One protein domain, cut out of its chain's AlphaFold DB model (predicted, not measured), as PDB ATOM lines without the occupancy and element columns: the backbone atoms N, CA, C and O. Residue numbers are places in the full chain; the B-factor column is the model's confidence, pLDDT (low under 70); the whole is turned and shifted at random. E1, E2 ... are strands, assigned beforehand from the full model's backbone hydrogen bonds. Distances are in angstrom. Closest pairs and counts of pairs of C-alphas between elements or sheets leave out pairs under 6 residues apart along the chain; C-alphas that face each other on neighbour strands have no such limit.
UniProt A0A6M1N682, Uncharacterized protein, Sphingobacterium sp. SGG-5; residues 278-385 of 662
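Overview. This is residues 278 to 385 of the 662 residues of an uncharacterized protein of Sphingobacterium sp. SGG-5 (UniProt A0A6M1N682). Two strongly twisted sheets lie face to face as a sandwich, a four-strand sheet E1 E9 E8 E3 over a three-strand sheet E2 E7 E6, with their strands crossed at 37 degrees; the small hairpin E4 and E5 lies away from both, at one end of the long axis. The long hairpin E8 and E9 belongs to the larger sheet, and E9 bends by 73 degrees at residue 372. The printed part has 108 residues with nine named strands, E1 to E9 in that order along the chain, and no named helix, which is the class all strand. The larger sheet is mixed, while the other two sheets are antiparallel. The whole is only just compact, close to loose, with a radius of gyration of the C-alphas of 15.4 A, and its outline of 47 by 38 by 21 A is only just flat.

Arrangement. Begin with the inner strands E8, residues 355 to 365, and E9, residues 368 to 379, an antiparallel hairpin where you find N 359 and O 375 2.9 A apart. Beside E8 look for the edge strand E3, residues 302 to 308, antiparallel to it, with N 306 and O 358 at 2.8 A. Beside E9 is the other edge strand, E1, residues 278 to 280, parallel to it, with N 280 and O 378 at 2.8 A. In the facing sheet, E7, residues 345 to 350, is the inner strand. It forms a hairpin with E6, residues 334 to 340, where N 347 and O 338 are 2.9 A apart, and is antiparallel to E2, residues 284 to 289, where N 286 and O 348 are 2.9 A apart. Between the sheets, the closest C-alphas of E3 and E6 are those of Ala 303 and Tyr 339, 5.3 A apart. E4, residues 312 to 314, and E5, residues 321 to 324, are an antiparallel hairpin with N 322 and O 313 at 2.8 A; E4 is apart from E8, for instance.

Along the chain. Find C-alpha 355 at (-10.742, -24.356, -34.811); from there E8 runs 31.6 A. E9 begins at C-alpha 368, (6.479, -16.972, -13.459), and measures 29.2 A. E3 measures 17.9 A, E6 17.4 A, E2 17.1 A and E7 16.0 A. E1 starts at C-alpha 278, (0.822, -25.764, -38.352).

Size, cuts and confidence. The C-alphas of Asp 317 and Gly 366 are the two farthest apart, at 49.4 A. The printed part has no cut, and the long link is E2 to E3, residues 290 to 301. The mean pLDDT of the printed part is 93.5; look for values under 70 at residues 316 to 317.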
ATOM      1  N   TYR A 278       0.905 -24.391 -37.867       98.19
ATOM      2  CA  TYR A 278       0.822 -25.764 -38.352       98.19
ATOM      3  C   TYR A 278      -0.644 -26.148 -38.566       98.19
ATOM      4  O   TYR A 278      -1.479 -25.987 -37.672       98.19
ATOM      5  N   VAL A 279      -0.946 -26.648 -39.767       96.12
ATOM      6  CA  VAL A 279      -2.271 -27.161 -40.127       96.12
ATOM      7  C   VAL A 279      -2.404 -28.589 -39.621       96.12
ATOM      8  O   VAL A 279      -1.586 -29.448 -39.938       96.12
ATOM      9  N   VAL A 280      -3.472 -28.835 -38.870       94.19
ATOM     10  CA  VAL A 280      -3.886 -30.156 -38.410       94.19
ATOM     11  C   VAL A 280      -5.163 -30.545 -39.164       94.19
ATOM     12  O   VAL A 280      -6.167 -29.832 -39.075       94.19
ATOM     13  N   PRO A 281      -5.158 -31.646 -39.929       85.69
ATOM     14  CA  PRO A 281      -6.285 -31.991 -40.788       85.69
ATOM     15  C   PRO A 281      -7.356 -32.854 -40.101       85.69
ATOM     16  O   PRO A 281      -8.480 -32.887 -40.586       85.69
ATOM     17  N   MET A 282      -7.039 -33.559 -39.009       83.56
ATOM     18  CA  MET A 282      -7.951 -34.499 -38.338       83.56
ATOM     19  C   MET A 282      -7.566 -34.728 -36.862       83.56
ATOM     20  O   MET A 282      -6.638 -34.095 -36.357       83.56
ATOM     21  N   GLU A 283      -8.287 -35.601 -36.152       88.25
ATOM     22  CA  GLU A 283      -7.888 -36.052 -34.810       88.25
ATOM     23  C   GLU A 283      -6.586 -36.872 -34.842       88.25
ATOM     24  O   GLU A 283      -6.302 -37.569 -35.817       88.25
ATOM     25  N   GLY A 284      -5.791 -36.806 -33.772       88.56
ATOM     26  CA  GLY A 284      -4.538 -37.560 -33.685       88.56
ATOM     27  C   GLY A 284      -3.534 -36.994 -32.686       88.56
ATOM     28  O   GLY A 284      -3.745 -35.936 -32.091       88.56
ATOM     29  N   GLU A 285      -2.423 -37.702 -32.503       96.12
ATOM     30  CA  GLU A 285      -1.258 -37.210 -31.763       96.12
ATOM     31  C   GLU A 285      -0.273 -36.560 -32.738       96.12
ATOM     32  O   GLU A 285       0.110 -37.158 -33.742       96.12
ATOM     33  N   TYR A 286       0.125 -35.328 -32.435       97.75
ATOM     34  CA  TYR A 286       0.939 -34.480 -33.296       97.75
ATOM     35  C   TYR A 286       2.095 -33.856 -32.520       97.75
ATOM     36  O   TYR A 286       2.047 -33.686 -31.301       97.75
ATOM     37  N   SER A 287       3.152 -33.484 -33.233       98.31
ATOM     38  CA  SER A 287       4.318 -32.817 -32.666       98.31
ATOM     39  C   SER A 287       5.044 -31.943 -33.688       98.31
ATOM     40  O   SER A 287       4.880 -32.111 -34.893       98.31
ATOM     41  N   PHE A 288       5.873 -31.017 -33.213       98.56
ATOM     42  CA  PHE A 288       6.746 -30.192 -34.051       98.56
ATOM     43  C   PHE A 288       8.035 -29.820 -33.309       98.56
ATOM     44  O   PHE A 288       8.061 -29.716 -32.080       98.56
ATOM     45  N   ALA A 289       9.119 -29.599 -34.051       98.25
ATOM     46  CA  ALA A 289      10.391 -29.154 -33.491       98.25
ATOM     47  C   ALA A 289      10.321 -27.696 -32.999       98.25
ATOM     48  O   ALA A 289       9.816 -26.814 -33.700       98.25
ATOM     49  N   THR A 290      10.906 -27.398 -31.834       98.19
ATOM     50  CA  THR A 290      11.006 -26.034 -31.289       98.19
ATOM     51  C   THR A 290      12.122 -25.251 -31.975       98.19
ATOM     52  O   THR A 290      13.166 -24.954 -31.392       98.19
ATOM     53  N   LYS A 291      11.916 -24.932 -33.255       98.06
ATOM     54  CA  LYS A 291      12.862 -24.189 -34.093       98.06
ATOM     55  C   LYS A 291      12.175 -23.042 -34.828       98.06
ATOM     56  O   LYS A 291      11.011 -23.140 -35.210       98.06
ATOM     57  N   LEU A 292      12.928 -21.973 -35.065       97.38
ATOM     58  CA  LEU A 292      12.551 -20.908 -35.992       97.38
ATOM     59  C   LEU A 292      12.782 -21.344 -37.442       97.38
ATOM     60  O   LEU A 292      13.633 -22.184 -37.717       97.38
ATOM     61  N   ILE A 293      12.098 -20.683 -38.376       95.06
ATOM     62  CA  ILE A 293      12.151 -20.949 -39.827       95.06
ATOM     63  C   ILE A 293      13.588 -20.900 -40.395       95.06
ATOM     64  O   ILE A 293      13.944 -21.672 -41.278       95.06
ATOM     65  N   ASN A 294      14.474 -20.090 -39.805       94.38
ATOM     66  CA  ASN A 294      15.907 -20.042 -40.131       94.38
ATOM     67  C   ASN A 294      16.762 -21.141 -39.442       94.38
ATOM     68  O   ASN A 294      17.975 -20.988 -39.323       94.38
ATOM     69  N   ASN A 295      16.141 -22.223 -38.960       96.62
ATOM     70  CA  ASN A 295      16.727 -23.324 -38.180       96.62
ATOM     71  C   ASN A 295      17.310 -22.965 -36.793       96.62
ATOM     72  O   ASN A 295      17.955 -23.811 -36.170       96.62
ATOM     73  N   THR A 296      17.058 -21.765 -36.251       97.75
ATOM     74  CA  THR A 296      17.465 -21.432 -34.869       97.75
ATOM     75  C   THR A 296      16.720 -22.322 -33.877       97.75
ATOM     76  O   THR A 296      15.491 -22.311 -33.847       97.75
ATOM     77  N   VAL A 297      17.452 -23.078 -33.057       97.75
ATOM     78  CA  VAL A 297      16.873 -23.923 -32.003       97.75
ATOM     79  C   VAL A 297      16.434 -23.058 -30.826       97.75
ATOM     80  O   VAL A 297      17.169 -22.173 -30.390       97.75
ATOM     81  N   LEU A 298      15.241 -23.339 -30.311       97.75
ATOM     82  CA  LEU A 298      14.688 -22.751 -29.100       97.75
ATOM     83  C   LEU A 298      14.634 -23.799 -27.986       97.75
ATOM     84  O   LEU A 298      14.370 -24.978 -28.237       97.75
ATOM     85  N   SER A 299      14.828 -23.339 -26.754       96.06
ATOM     86  CA  SER A 299      14.738 -24.148 -25.538       96.06
ATOM     87  C   SER A 299      13.844 -23.455 -24.511       96.06
ATOM     88  O   SER A 299      13.770 -22.224 -24.484       96.06
ATOM     89  N   GLY A 300      13.168 -24.254 -23.690       96.38
ATOM     90  CA  GLY A 300      12.295 -23.806 -22.606       96.38
ATOM     91  C   GLY A 300      12.335 -24.770 -21.419       96.38
ATOM     92  O   GLY A 300      13.026 -25.785 -21.466       96.38
ATOM     93  N   ASP A 301      11.545 -24.475 -20.390       97.25
ATOM     94  CA  ASP A 301      11.264 -25.379 -19.267       97.25
ATOM     95  C   ASP A 301       9.952 -26.168 -19.466       97.25
ATOM     96  O   ASP A 301       9.722 -27.171 -18.794       97.25
ATOM     97  N   GLY A 302       9.078 -25.725 -20.378       98.19
ATOM     98  CA  GLY A 302       7.811 -26.386 -20.695       98.19
ATOM     99  C   GLY A 302       7.074 -25.741 -21.869       98.19
ATOM    100  O   GLY A 302       7.478 -24.687 -22.368       98.19
ATOM    101  N   ALA A 303       5.980 -26.371 -22.304       98.56
ATOM    102  CA  ALA A 303       5.058 -25.812 -23.289       98.56
ATOM    103  C   ALA A 303       3.599 -26.086 -22.910       98.56
ATOM    104  O   ALA A 303       3.301 -27.107 -22.297       98.56
ATOM    105  N   ASP A 304       2.715 -25.151 -23.252       98.44
ATOM    106  CA  ASP A 304       1.288 -25.157 -22.906       98.44
ATOM    107  C   ASP A 304       0.534 -24.175 -23.831       98.44
ATOM    108  O   ASP A 304       1.162 -23.357 -24.512       98.44
ATOM    109  N   PHE A 305      -0.795 -24.237 -23.896       98.25
ATOM    110  CA  PHE A 305      -1.587 -23.311 -24.710       98.25
ATOM    111  C   PHE A 305      -1.741 -21.940 -24.029       98.25
ATOM    112  O   PHE A 305      -1.822 -21.840 -22.810       98.25
ATOM    113  N   LEU A 306      -1.811 -20.873 -24.826       98.44
ATOM    114  CA  LEU A 306      -2.155 -19.518 -24.381       98.44
ATOM    115  C   LEU A 306      -3.665 -19.289 -24.448       98.44
ATOM    116  O   LEU A 306      -4.266 -18.743 -23.526       98.44
ATOM    117  N   TRP A 307      -4.269 -19.719 -25.555       98.44
ATOM    118  CA  TRP A 307      -5.706 -19.697 -25.786       98.44
ATOM    119  C   TRP A 307      -6.112 -20.765 -26.808       98.44
ATOM    120  O   TRP A 307      -5.273 -21.245 -27.578       98.44
ATOM    121  N   THR A 308      -7.395 -21.121 -26.801       98.50
ATOM    122  CA  THR A 308      -8.038 -22.044 -27.748       98.50
ATOM    123  C   THR A 308      -9.470 -21.600 -28.047       98.50
ATOM    124  O   THR A 308     -10.159 -21.065 -27.174       98.50
ATOM    125  N   ASP A 309      -9.932 -21.870 -29.265       97.88
ATOM    126  CA  ASP A 309     -11.356 -21.902 -29.592       97.88
ATOM    127  C   ASP A 309     -12.068 -22.966 -28.733       97.88
ATOM    128  O   ASP A 309     -11.444 -23.879 -28.177       97.88
ATOM    129  N   VAL A 310     -13.387 -22.836 -28.600       95.69
ATOM    130  CA  VAL A 310     -14.244 -23.670 -27.741       95.69
ATOM    131  C   VAL A 310     -15.509 -24.100 -28.485       95.69
ATOM    132  O   VAL A 310     -15.781 -23.626 -29.583       95.69
ATOM    133  N   ALA A 311     -16.303 -24.998 -27.896       89.81
ATOM    134  CA  ALA A 311     -17.625 -25.317 -28.427       89.81
ATOM    135  C   ALA A 311     -18.521 -24.062 -28.429       89.81
ATOM    136  O   ALA A 311     -18.555 -23.314 -27.447       89.81
ATOM    137  N   TYR A 312     -19.258 -23.850 -29.520       89.31
ATOM    138  CA  TYR A 312     -20.014 -22.623 -29.785       89.31
ATOM    139  C   TYR A 312     -21.508 -22.879 -29.966       89.31
ATOM    140  O   TYR A 312     -21.909 -23.868 -30.578       89.31
ATOM    141  N   GLU A 313     -22.324 -21.941 -29.487       81.81
ATOM    142  CA  GLU A 313     -23.748 -21.855 -29.815       81.81
ATOM    143  C   GLU A 313     -23.908 -20.920 -31.022       81.81
ATOM    144  O   GLU A 313     -23.641 -19.719 -30.928       81.81
ATOM    145  N   TRP A 314     -24.299 -21.474 -32.171       85.69
ATOM    146  CA  TRP A 314     -24.458 -20.750 -33.438       85.69
ATOM    147  C   TRP A 314     -25.924 -20.362 -33.671       85.69
ATOM    148  O   TRP A 314     -26.837 -21.080 -33.260       85.69
ATOM    149  N   THR A 315     -26.167 -19.274 -34.400       74.88
ATOM    150  CA  THR A 315     -27.459 -19.063 -35.068       74.88
ATOM    151  C   THR A 315     -27.673 -20.119 -36.160       74.88
ATOM    152  O   THR A 315     -26.718 -20.615 -36.754       74.88
ATOM    153  N   SER A 316     -28.930 -20.452 -36.472       65.56
ATOM    154  CA  SER A 316     -29.269 -21.483 -37.473       65.56
ATOM    155  C   SER A 316     -28.847 -21.138 -38.910       65.56
ATOM    156  O   SER A 316     -28.708 -22.028 -39.743       65.56
ATOM    157  N   ASP A 317     -28.603 -19.859 -39.203       67.75
ATOM    158  CA  ASP A 317     -28.019 -19.372 -40.459       67.75
ATOM    159  C   ASP A 317     -26.477 -19.282 -40.426       67.75
ATOM    160  O   ASP A 317     -25.860 -18.923 -41.424       67.75
ATOM    161  N   ASN A 318     -25.845 -19.614 -39.292       77.88
ATOM    162  CA  ASN A 318     -24.410 -19.481 -39.011       77.88
ATOM    163  C   ASN A 318     -23.841 -18.050 -39.170       77.88
ATOM    164  O   ASN A 318     -22.630 -17.872 -39.369       77.88
ATOM    165  N   SER A 319     -24.692 -17.021 -39.076       81.81
ATOM    166  CA  SER A 319     -24.278 -15.616 -39.173       81.81
ATOM    167  C   SER A 319     -23.705 -15.032 -37.877       81.81
ATOM    168  O   SER A 319     -22.942 -14.062 -37.929       81.81
ATOM    169  N   GLU A 320     -24.009 -15.632 -36.725       90.12
ATOM    170  CA  GLU A 320     -23.522 -15.227 -35.406       90.12
ATOM    171  C   GLU A 320     -23.228 -16.453 -34.524       90.12
ATOM    172  O   GLU A 320     -24.036 -17.371 -34.406       90.12
ATOM    173  N   ILE A 321     -22.081 -16.435 -33.845       90.25
ATOM    174  CA  ILE A 321     -21.826 -17.266 -32.665       90.25
ATOM    175  C   ILE A 321     -22.348 -16.484 -31.462       90.25
ATOM    176  O   ILE A 321     -21.785 -15.452 -31.089       90.25
ATOM    177  N   GLN A 322     -23.453 -16.951 -30.887       88.50
ATOM    178  CA  GLN A 322     -24.171 -16.296 -29.794       88.50
ATOM    179  C   GLN A 322     -23.412 -16.414 -28.472       88.50
ATOM    180  O   GLN A 322     -23.316 -15.442 -27.722       88.50
ATOM    181  N   SER A 323     -22.860 -17.595 -28.191       89.88
ATOM    182  CA  SER A 323     -22.165 -17.892 -26.938       89.88
ATOM    183  C   SER A 323     -21.090 -18.973 -27.121       89.88
ATOM    184  O   SER A 323     -21.007 -19.635 -28.160       89.88
ATOM    185  N   ALA A 324     -20.261 -19.155 -26.092       93.12
ATOM    186  CA  ALA A 324     -19.506 -20.386 -25.904       93.12
ATOM    187  C   ALA A 324     -20.298 -21.329 -24.986       93.12
ATOM    188  O   ALA A 324     -20.740 -20.910 -23.913       93.12
ATOM    189  N   VAL A 325     -20.415 -22.596 -25.387       88.12
ATOM    190  CA  VAL A 325     -21.136 -23.639 -24.644       88.12
ATOM    191  C   VAL A 325     -20.588 -23.741 -23.218       88.12
ATOM    192  O   VAL A 325     -19.375 -23.734 -22.994       88.12
ATOM    193  N   SER A 326     -21.495 -23.832 -22.245       90.00
ATOM    194  CA  SER A 326     -21.159 -23.857 -20.820       90.00
ATOM    195  C   SER A 326     -21.278 -25.273 -20.231       90.00
ATOM    196  O   SER A 326     -22.316 -25.912 -20.420       90.00
ATOM    197  N   PRO A 327     -20.279 -25.770 -19.472       90.81
ATOM    198  CA  PRO A 327     -19.001 -25.124 -19.168       90.81
ATOM    199  C   PRO A 327     -18.047 -25.127 -20.373       90.81
ATOM    200  O   PRO A 327     -17.990 -26.097 -21.126       90.81
ATOM    201  N   GLN A 328     -17.246 -24.065 -20.510       92.69
ATOM    202  CA  GLN A 328     -16.204 -24.000 -21.538       92.69
ATOM    203  C   GLN A 328     -15.173 -25.115 -21.327       92.69
ATOM    204  O   GLN A 328     -14.621 -25.255 -20.234       92.69
ATOM    205  N   ASN A 329     -14.886 -25.877 -22.383       90.25
ATOM    206  CA  ASN A 329     -13.869 -26.921 -22.360       90.25
ATOM    207  C   ASN A 329     -12.540 -26.405 -22.935       90.25
ATOM    208  O   ASN A 329     -12.443 -26.157 -24.135       90.25
ATOM    209  N   ALA A 330     -11.514 -26.303 -22.089       94.56
ATOM    210  CA  ALA A 330     -10.151 -25.962 -22.499       94.56
ATOM    211  C   ALA A 330      -9.495 -27.037 -23.391       94.56
ATOM    212  O   ALA A 330      -8.577 -26.733 -24.142       94.56
ATOM    213  N   GLU A 331      -9.982 -28.279 -23.346       96.06
ATOM    214  CA  GLU A 331      -9.516 -29.390 -24.186       96.06
ATOM    215  C   GLU A 331     -10.349 -29.555 -25.473       96.06
ATOM    216  O   GLU A 331     -10.440 -30.656 -26.017       96.06
ATOM    217  N   TYR A 332     -11.042 -28.510 -25.948       93.62
ATOM    218  CA  TYR A 332     -11.967 -28.653 -27.079       93.62
ATOM    219  C   TYR A 332     -11.264 -28.900 -28.424       93.62
ATOM    220  O   TYR A 332     -11.715 -29.770 -29.167       93.62
ATOM    221  N   ILE A 333     -10.167 -28.192 -28.726       97.38
ATOM    222  CA  ILE A 333      -9.412 -28.304 -29.996       97.38
ATOM    223  C   ILE A 333      -8.144 -29.160 -29.831       97.38
ATOM    224  O   ILE A 333      -7.865 -30.047 -30.641       97.38
ATOM    225  N   ILE A 334      -7.380 -28.914 -28.760       98.25
ATOM    226  CA  ILE A 334      -6.149 -29.638 -28.416       98.25
ATOM    227  C   ILE A 334      -6.095 -29.968 -26.922       98.25
ATOM    228  O   ILE A 334      -6.709 -29.286 -26.107       98.25
ATOM    229  N   LYS A 335      -5.330 -31.000 -26.563       98.12
ATOM    230  CA  LYS A 335      -5.061 -31.438 -25.182       98.12
ATOM    231  C   LYS A 335      -3.710 -32.153 -25.083       98.12
ATOM    232  O   LYS A 335      -3.006 -32.266 -26.084       98.12
ATOM    233  N   ASN A 336      -3.359 -32.658 -23.896       98.12
ATOM    234  CA  ASN A 336      -2.129 -33.431 -23.651       98.12
ATOM    235  C   ASN A 336      -0.842 -32.726 -24.130       98.12
ATOM    236  O   ASN A 336       0.047 -33.368 -24.687       98.12
ATOM    237  N   ILE A 337      -0.750 -31.402 -23.969       98.75
ATOM    238  CA  ILE A 337       0.413 -30.644 -24.448       98.75
ATOM    239  C   ILE A 337       1.631 -30.971 -23.576       98.75
ATOM    240  O   ILE A 337       1.555 -30.928 -22.348       98.75
ATOM    241  N   ALA A 338       2.756 -31.278 -24.216       98.31
ATOM    242  CA  ALA A 338       4.025 -31.561 -23.556       98.31
ATOM    243  C   ALA A 338       5.215 -30.990 -24.342       98.31
ATOM    244  O   ALA A 338       5.139 -30.765 -25.551       98.31
ATOM    245  N   TYR A 339       6.339 -30.799 -23.649       98.62
ATOM    246  CA  TYR A 339       7.623 -30.407 -24.230       98.62
ATOM    247  C   TYR A 339       8.700 -31.431 -23.866       98.62
ATOM    248  O   TYR A 339       8.939 -31.675 -22.683       98.62
ATOM    249  N   ASP A 340       9.366 -31.994 -24.873       98.06
ATOM    250  CA  ASP A 340      10.583 -32.779 -24.688       98.06
ATOM    251  C   ASP A 340      11.814 -31.890 -24.925       98.06
ATOM    252  O   ASP A 340      12.081 -31.423 -26.038       98.06
ATOM    253  N   ALA A 341      12.572 -31.661 -23.850       95.69
ATOM    254  CA  ALA A 341      13.777 -30.836 -23.853       95.69
ATOM    255  C   ALA A 341      15.035 -31.557 -24.388       95.69
ATOM    256  O   ALA A 341      16.046 -30.900 -24.630       95.69
ATOM    257  N   GLN A 342      15.003 -32.885 -24.557       94.44
ATOM    258  CA  GLN A 342      16.098 -33.671 -25.139       94.44
ATOM    259  C   GLN A 342      15.972 -33.744 -26.664       94.44
ATOM    260  O   GLN A 342      16.966 -33.563 -27.366       94.44
ATOM    261  N   GLU A 343      14.759 -33.956 -27.178       94.75
ATOM    262  CA  GLU A 343      14.477 -33.929 -28.619       94.75
ATOM    263  C   GLU A 343      14.277 -32.505 -29.163       94.75
ATOM    264  O   GLU A 343      14.461 -32.264 -30.360       94.75
ATOM    265  N   GLY A 344      13.917 -31.545 -28.303       97.00
ATOM    266  CA  GLY A 344      13.579 -30.179 -28.706       97.00
ATOM    267  C   GLY A 344      12.261 -30.138 -29.479       97.00
ATOM    268  O   GLY A 344      12.203 -29.592 -30.585       97.00
ATOM    269  N   ARG A 345      11.217 -30.768 -28.926       98.00
ATOM    270  CA  ARG A 345       9.908 -30.946 -29.574       98.00
ATOM    271  C   ARG A 345       8.755 -30.605 -28.641       98.00
ATOM    272  O   ARG A 345       8.802 -30.906 -27.453       98.00
ATOM    273  N   ILE A 346       7.695 -30.029 -29.197       98.81
ATOM    274  CA  ILE A 346       6.382 -29.930 -28.549       98.81
ATOM    275  C   ILE A 346       5.491 -31.028 -29.124       98.81
ATOM    276  O   ILE A 346       5.541 -31.280 -30.327       98.81
ATOM    277  N   SER A 347       4.673 -31.659 -28.284       98.69
ATOM    278  CA  SER A 347       3.637 -32.620 -28.686       98.69
ATOM    279  C   SER A 347       2.279 -32.255 -28.085       98.69
ATOM    280  O   SER A 347       2.225 -31.542 -27.083       98.69
ATOM    281  N   PHE A 348       1.197 -32.689 -28.730       98.81
ATOM    282  CA  PHE A 348      -0.189 -32.504 -28.292       98.81
ATOM    283  C   PHE A 348      -1.117 -33.524 -28.973       98.81
ATOM    284  O   PHE A 348      -0.793 -34.075 -30.024       98.81
ATOM    285  N   THR A 349      -2.306 -33.747 -28.412       98.31
ATOM    286  CA  THR A 349      -3.394 -34.483 -29.075       98.31
ATOM    287  C   THR A 349      -4.406 -33.488 -29.642       98.31
ATOM    288  O   THR A 349      -4.938 -32.672 -28.891       98.31
ATOM    289  N   ALA A 350      -4.710 -33.565 -30.937       96.12
ATOM    290  CA  ALA A 350      -5.831 -32.861 -31.558       96.12
ATOM    291  C   ALA A 350      -7.119 -33.690 -31.454       96.12
ATOM    292  O   ALA A 350      -7.093 -34.912 -31.605       96.12
ATOM    293  N   THR A 351      -8.249 -33.030 -31.214       87.50
ATOM    294  CA  THR A 351      -9.553 -33.681 -30.968       87.50
ATOM    295  C   THR A 351     -10.392 -33.933 -32.220       87.50
ATOM    296  O   THR A 351     -11.471 -34.507 -32.113       87.50
ATOM    297  N   GLY A 352      -9.956 -33.441 -33.382       80.69
ATOM    298  CA  GLY A 352     -10.743 -33.441 -34.618       80.69
ATOM    299  C   GLY A 352     -11.768 -32.304 -34.727       80.69
ATOM    300  O   GLY A 352     -12.247 -32.042 -35.828       80.69
ATOM    301  N   ASN A 353     -12.063 -31.575 -33.642       85.00
ATOM    302  CA  ASN A 353     -12.896 -30.372 -33.709       85.00
ATOM    303  C   ASN A 353     -12.153 -29.259 -34.456       85.00
ATOM    304  O   ASN A 353     -11.032 -28.902 -34.086       85.00
ATOM    305  N   VAL A 354     -12.784 -28.685 -35.481       89.94
ATOM    306  CA  VAL A 354     -12.189 -27.590 -36.257       89.94
ATOM    307  C   VAL A 354     -12.129 -26.292 -35.452       89.94
ATOM    308  O   VAL A 354     -13.074 -25.935 -34.749       89.94
ATOM    309  N   GLY A 355     -11.011 -25.576 -35.566       96.00
ATOM    310  CA  GLY A 355     -10.742 -24.356 -34.811       96.00
ATOM    311  C   GLY A 355      -9.251 -24.081 -34.636       96.00
ATOM    312  O   GLY A 355      -8.396 -24.612 -35.349       96.00
ATOM    313  N   ASN A 356      -8.945 -23.214 -33.681       98.62
ATOM    314  CA  ASN A 356      -7.627 -22.634 -33.476       98.62
ATOM    315  C   ASN A 356      -7.160 -22.790 -32.032       98.62
ATOM    316  O   ASN A 356      -7.941 -22.660 -31.094       98.62
ATOM    317  N   ALA A 357      -5.855 -22.958 -31.855       98.62
ATOM    318  CA  ALA A 357      -5.185 -22.771 -30.576       98.62
ATOM    319  C   ALA A 357      -3.805 -22.142 -30.788       98.62
ATOM    320  O   ALA A 357      -3.248 -22.187 -31.886       98.62
ATOM    321  N   VAL A 358      -3.219 -21.564 -29.741       98.81
ATOM    322  CA  VAL A 358      -1.830 -21.081 -29.772       98.81
ATOM    323  C   VAL A 358      -1.042 -21.746 -28.657       98.81
ATOM    324  O   VAL A 358      -1.330 -21.505 -27.489       98.81
ATOM    325  N   ILE A 359      -0.032 -22.546 -29.003       98.81
ATOM    326  CA  ILE A 359       0.880 -23.181 -28.038       98.81
ATOM    327  C   ILE A 359       2.126 -22.311 -27.875       98.81
ATOM    328  O   ILE A 359       2.702 -21.858 -28.864       98.81
ATOM    329  N   ALA A 360       2.568 -22.093 -26.638       98.56
ATOM    330  CA  ALA A 360       3.803 -21.392 -26.317       98.56
ATOM    331  C   ALA A 360       4.842 -22.315 -25.677       98.56
ATOM    332  O   ALA A 360       4.519 -23.097 -24.787       98.56
ATOM    333  N   LEU A 361       6.104 -22.143 -26.075       98.81
ATOM    334  CA  LEU A 361       7.270 -22.591 -25.313       98.81
ATOM    335  C   LEU A 361       7.605 -21.503 -24.288       98.81
ATOM    336  O   LEU A 361       7.652 -20.325 -24.651       98.81
ATOM    337  N   TYR A 362       7.862 -21.864 -23.032       98.44
ATOM    338  CA  TYR A 362       8.156 -20.907 -21.962       98.44
ATOM    339  C   TYR A 362       9.311 -21.356 -21.060       98.44
ATOM    340  O   TYR A 362       9.577 -22.545 -20.906       98.44
ATOM    341  N   ASN A 363       9.975 -20.386 -20.429       97.81
ATOM    342  CA  ASN A 363      10.860 -20.602 -19.280       97.81
ATOM    343  C   ASN A 363      10.107 -20.280 -17.980       97.81
ATOM    344  O   ASN A 363       9.224 -19.423 -17.978       97.81
ATOM    345  N   THR A 364      10.469 -20.915 -16.868       96.31
ATOM    346  CA  THR A 364       9.840 -20.739 -15.552       96.31
ATOM    347  C   THR A 364      10.840 -20.160 -14.559       96.31
ATOM    348  O   THR A 364      11.640 -20.874 -13.960       96.31
ATOM    349  N   THR A 365      10.787 -18.847 -14.328       94.44
ATOM    350  CA  THR A 365      11.677 -18.169 -13.370       94.44
ATOM    351  C   THR A 365      10.891 -17.703 -12.152       94.44
ATOM    352  O   THR A 365       9.994 -16.872 -12.255       94.44
ATOM    353  N   GLY A 366      11.215 -18.249 -10.975       90.62
ATOM    354  CA  GLY A 366      10.562 -17.882  -9.709       90.62
ATOM    355  C   GLY A 366       9.074 -18.256  -9.614       90.62
ATOM    356  O   GLY A 366       8.377 -17.718  -8.760       90.62
ATOM    357  N   GLY A 367       8.593 -19.150 -10.484       87.75
ATOM    358  CA  GLY A 367       7.175 -19.507 -10.632       87.75
ATOM    359  C   GLY A 367       6.453 -18.761 -11.760       87.75
ATOM    360  O   GLY A 367       5.396 -19.208 -12.191       87.75
ATOM    361  N   THR A 368       7.030 -17.682 -12.297       90.00
ATOM    362  CA  THR A 368       6.479 -16.972 -13.459       90.00
ATOM    363  C   THR A 368       6.868 -17.685 -14.751       90.00
ATOM    364  O   THR A 368       8.058 -17.895 -15.002       90.00
ATOM    365  N   ARG A 369       5.880 -18.005 -15.597       95.31
ATOM    366  CA  ARG A 369       6.104 -18.460 -16.976       95.31
ATOM    367  C   ARG A 369       6.403 -17.251 -17.871       95.31
ATOM    368  O   ARG A 369       5.608 -16.319 -17.941       95.31
ATOM    369  N   THR A 370       7.535 -17.250 -18.569       96.19
ATOM    370  CA  THR A 370       7.883 -16.243 -19.586       96.19
ATOM    371  C   THR A 370       7.992 -16.923 -20.942       96.19
ATOM    372  O   THR A 370       8.818 -17.818 -21.126       96.19
ATOM    373  N   ILE A 371       7.156 -16.496 -21.888       98.25
ATOM    374  CA  ILE A 371       7.087 -17.062 -23.239       98.25
ATOM    375  C   ILE A 371       8.406 -16.800 -23.982       98.25
ATOM    376  O   ILE A 371       8.929 -15.688 -23.980       98.25
ATOM    377  N   VAL A 372       8.934 -17.845 -24.616       98.12
ATOM    378  CA  VAL A 372      10.108 -17.819 -25.504       98.12
ATOM    379  C   VAL A 372       9.659 -17.621 -26.949       98.12
ATOM    380  O   VAL A 372      10.223 -16.810 -27.679       98.12
ATOM    381  N   TRP A 373       8.639 -18.377 -27.352       98.56
ATOM    382  CA  TRP A 373       8.020 -18.336 -28.672       98.56
ATOM    383  C   TRP A 373       6.638 -18.989 -28.610       98.56
ATOM    384  O   TRP A 373       6.317 -19.683 -27.643       98.56
ATOM    385  N   SER A 374       5.830 -18.805 -29.650       98.44
ATOM    386  CA  SER A 374       4.528 -19.464 -29.767       98.44
ATOM    387  C   SER A 374       4.154 -19.743 -31.218       98.44
ATOM    388  O   SER A 374       4.552 -18.996 -32.116       98.44
ATOM    389  N   TRP A 375       3.378 -20.806 -31.413       98.81
ATOM    390  CA  TRP A 375       2.921 -21.326 -32.696       98.81
ATOM    391  C   TRP A 375       1.396 -21.416 -32.709       98.81
ATOM    392  O   TRP A 375       0.777 -21.801 -31.717       98.81
ATOM    393  N   HIS A 376       0.795 -21.080 -33.845       98.81
ATOM    394  CA  HIS A 376      -0.624 -21.267 -34.121       98.81
ATOM    395  C   HIS A 376      -0.869 -22.706 -34.583       98.81
ATOM    396  O   HIS A 376      -0.285 -23.160 -35.562       98.81
ATOM    397  N   ILE A 377      -1.731 -23.428 -33.878       98.75
ATOM    398  CA  ILE A 377      -2.248 -24.726 -34.302       98.75
ATOM    399  C   ILE A 377      -3.621 -24.487 -34.919       98.75
ATOM    400  O   ILE A 377      -4.519 -23.952 -34.267       98.75
ATOM    401  N   TRP A 378      -3.770 -24.863 -36.185       98.19
ATOM    402  CA  TRP A 378      -4.984 -24.654 -36.962       98.19
ATOM    403  C   TRP A 378      -5.588 -26.007 -37.323       98.19
ATOM    404  O   TRP A 378      -5.155 -26.651 -38.278       98.19
ATOM    405  N   VAL A 379      -6.585 -26.451 -36.555       95.38
ATOM    406  CA  VAL A 379      -7.349 -27.658 -36.883       95.38
ATOM    407  C   VAL A 379      -8.355 -27.280 -37.968       95.38
ATOM    408  O   VAL A 379      -9.422 -26.737 -37.691       95.38
ATOM    409  N   ALA A 380      -7.976 -27.490 -39.226       87.44
ATOM    410  CA  ALA A 380      -8.723 -27.010 -40.388       87.44
ATOM    411  C   ALA A 380      -9.729 -28.037 -40.945       87.44
ATOM    412  O   ALA A 380     -10.485 -27.713 -41.861       87.44
ATOM    413  N   GLY A 381      -9.699 -29.282 -40.449       81.62
ATOM    414  CA  GLY A 381     -10.461 -30.411 -41.007       81.62
ATOM    415  C   GLY A 381      -9.946 -30.888 -42.375       81.62
ATOM    416  O   GLY A 381     -10.578 -31.719 -43.022       81.62
ATOM    417  N   LYS A 382      -8.825 -30.317 -42.840       83.94
ATOM    418  CA  LYS A 382      -8.222 -30.498 -44.165       83.94
ATOM    419  C   LYS A 382      -6.711 -30.315 -44.102       83.94
ATOM    420  O   LYS A 382      -6.217 -29.535 -43.290       83.94
ATOM    421  N   SER A 383      -5.980 -30.996 -44.981       86.81
ATOM    422  CA  SER A 383      -4.561 -30.717 -45.219       86.81
ATOM    423  C   SER A 383      -4.375 -29.413 -46.002       86.81
ATOM    424  O   SER A 383      -5.314 -28.887 -46.605       86.81
ATOM    425  N   THR A 384      -3.144 -28.899 -46.046       88.56
ATOM    426  CA  THR A 384      -2.785 -27.785 -46.937       88.56
ATOM    427  C   THR A 384      -3.063 -28.091 -48.407       88.56
ATOM    428  O   THR A 384      -3.459 -27.192 -49.141       88.56
ATOM    429  N   ASP A 385      -2.910 -29.347 -48.833       85.94
ATOM    430  CA  ASP A 385      -3.142 -29.770 -50.219       85.94
ATOM    431  C   ASP A 385      -4.638 -29.772 -50.565       85.94
ATOM    432  O   ASP A 385      -5.020 -29.374 -51.660       85.94
TER     433      ASP A 385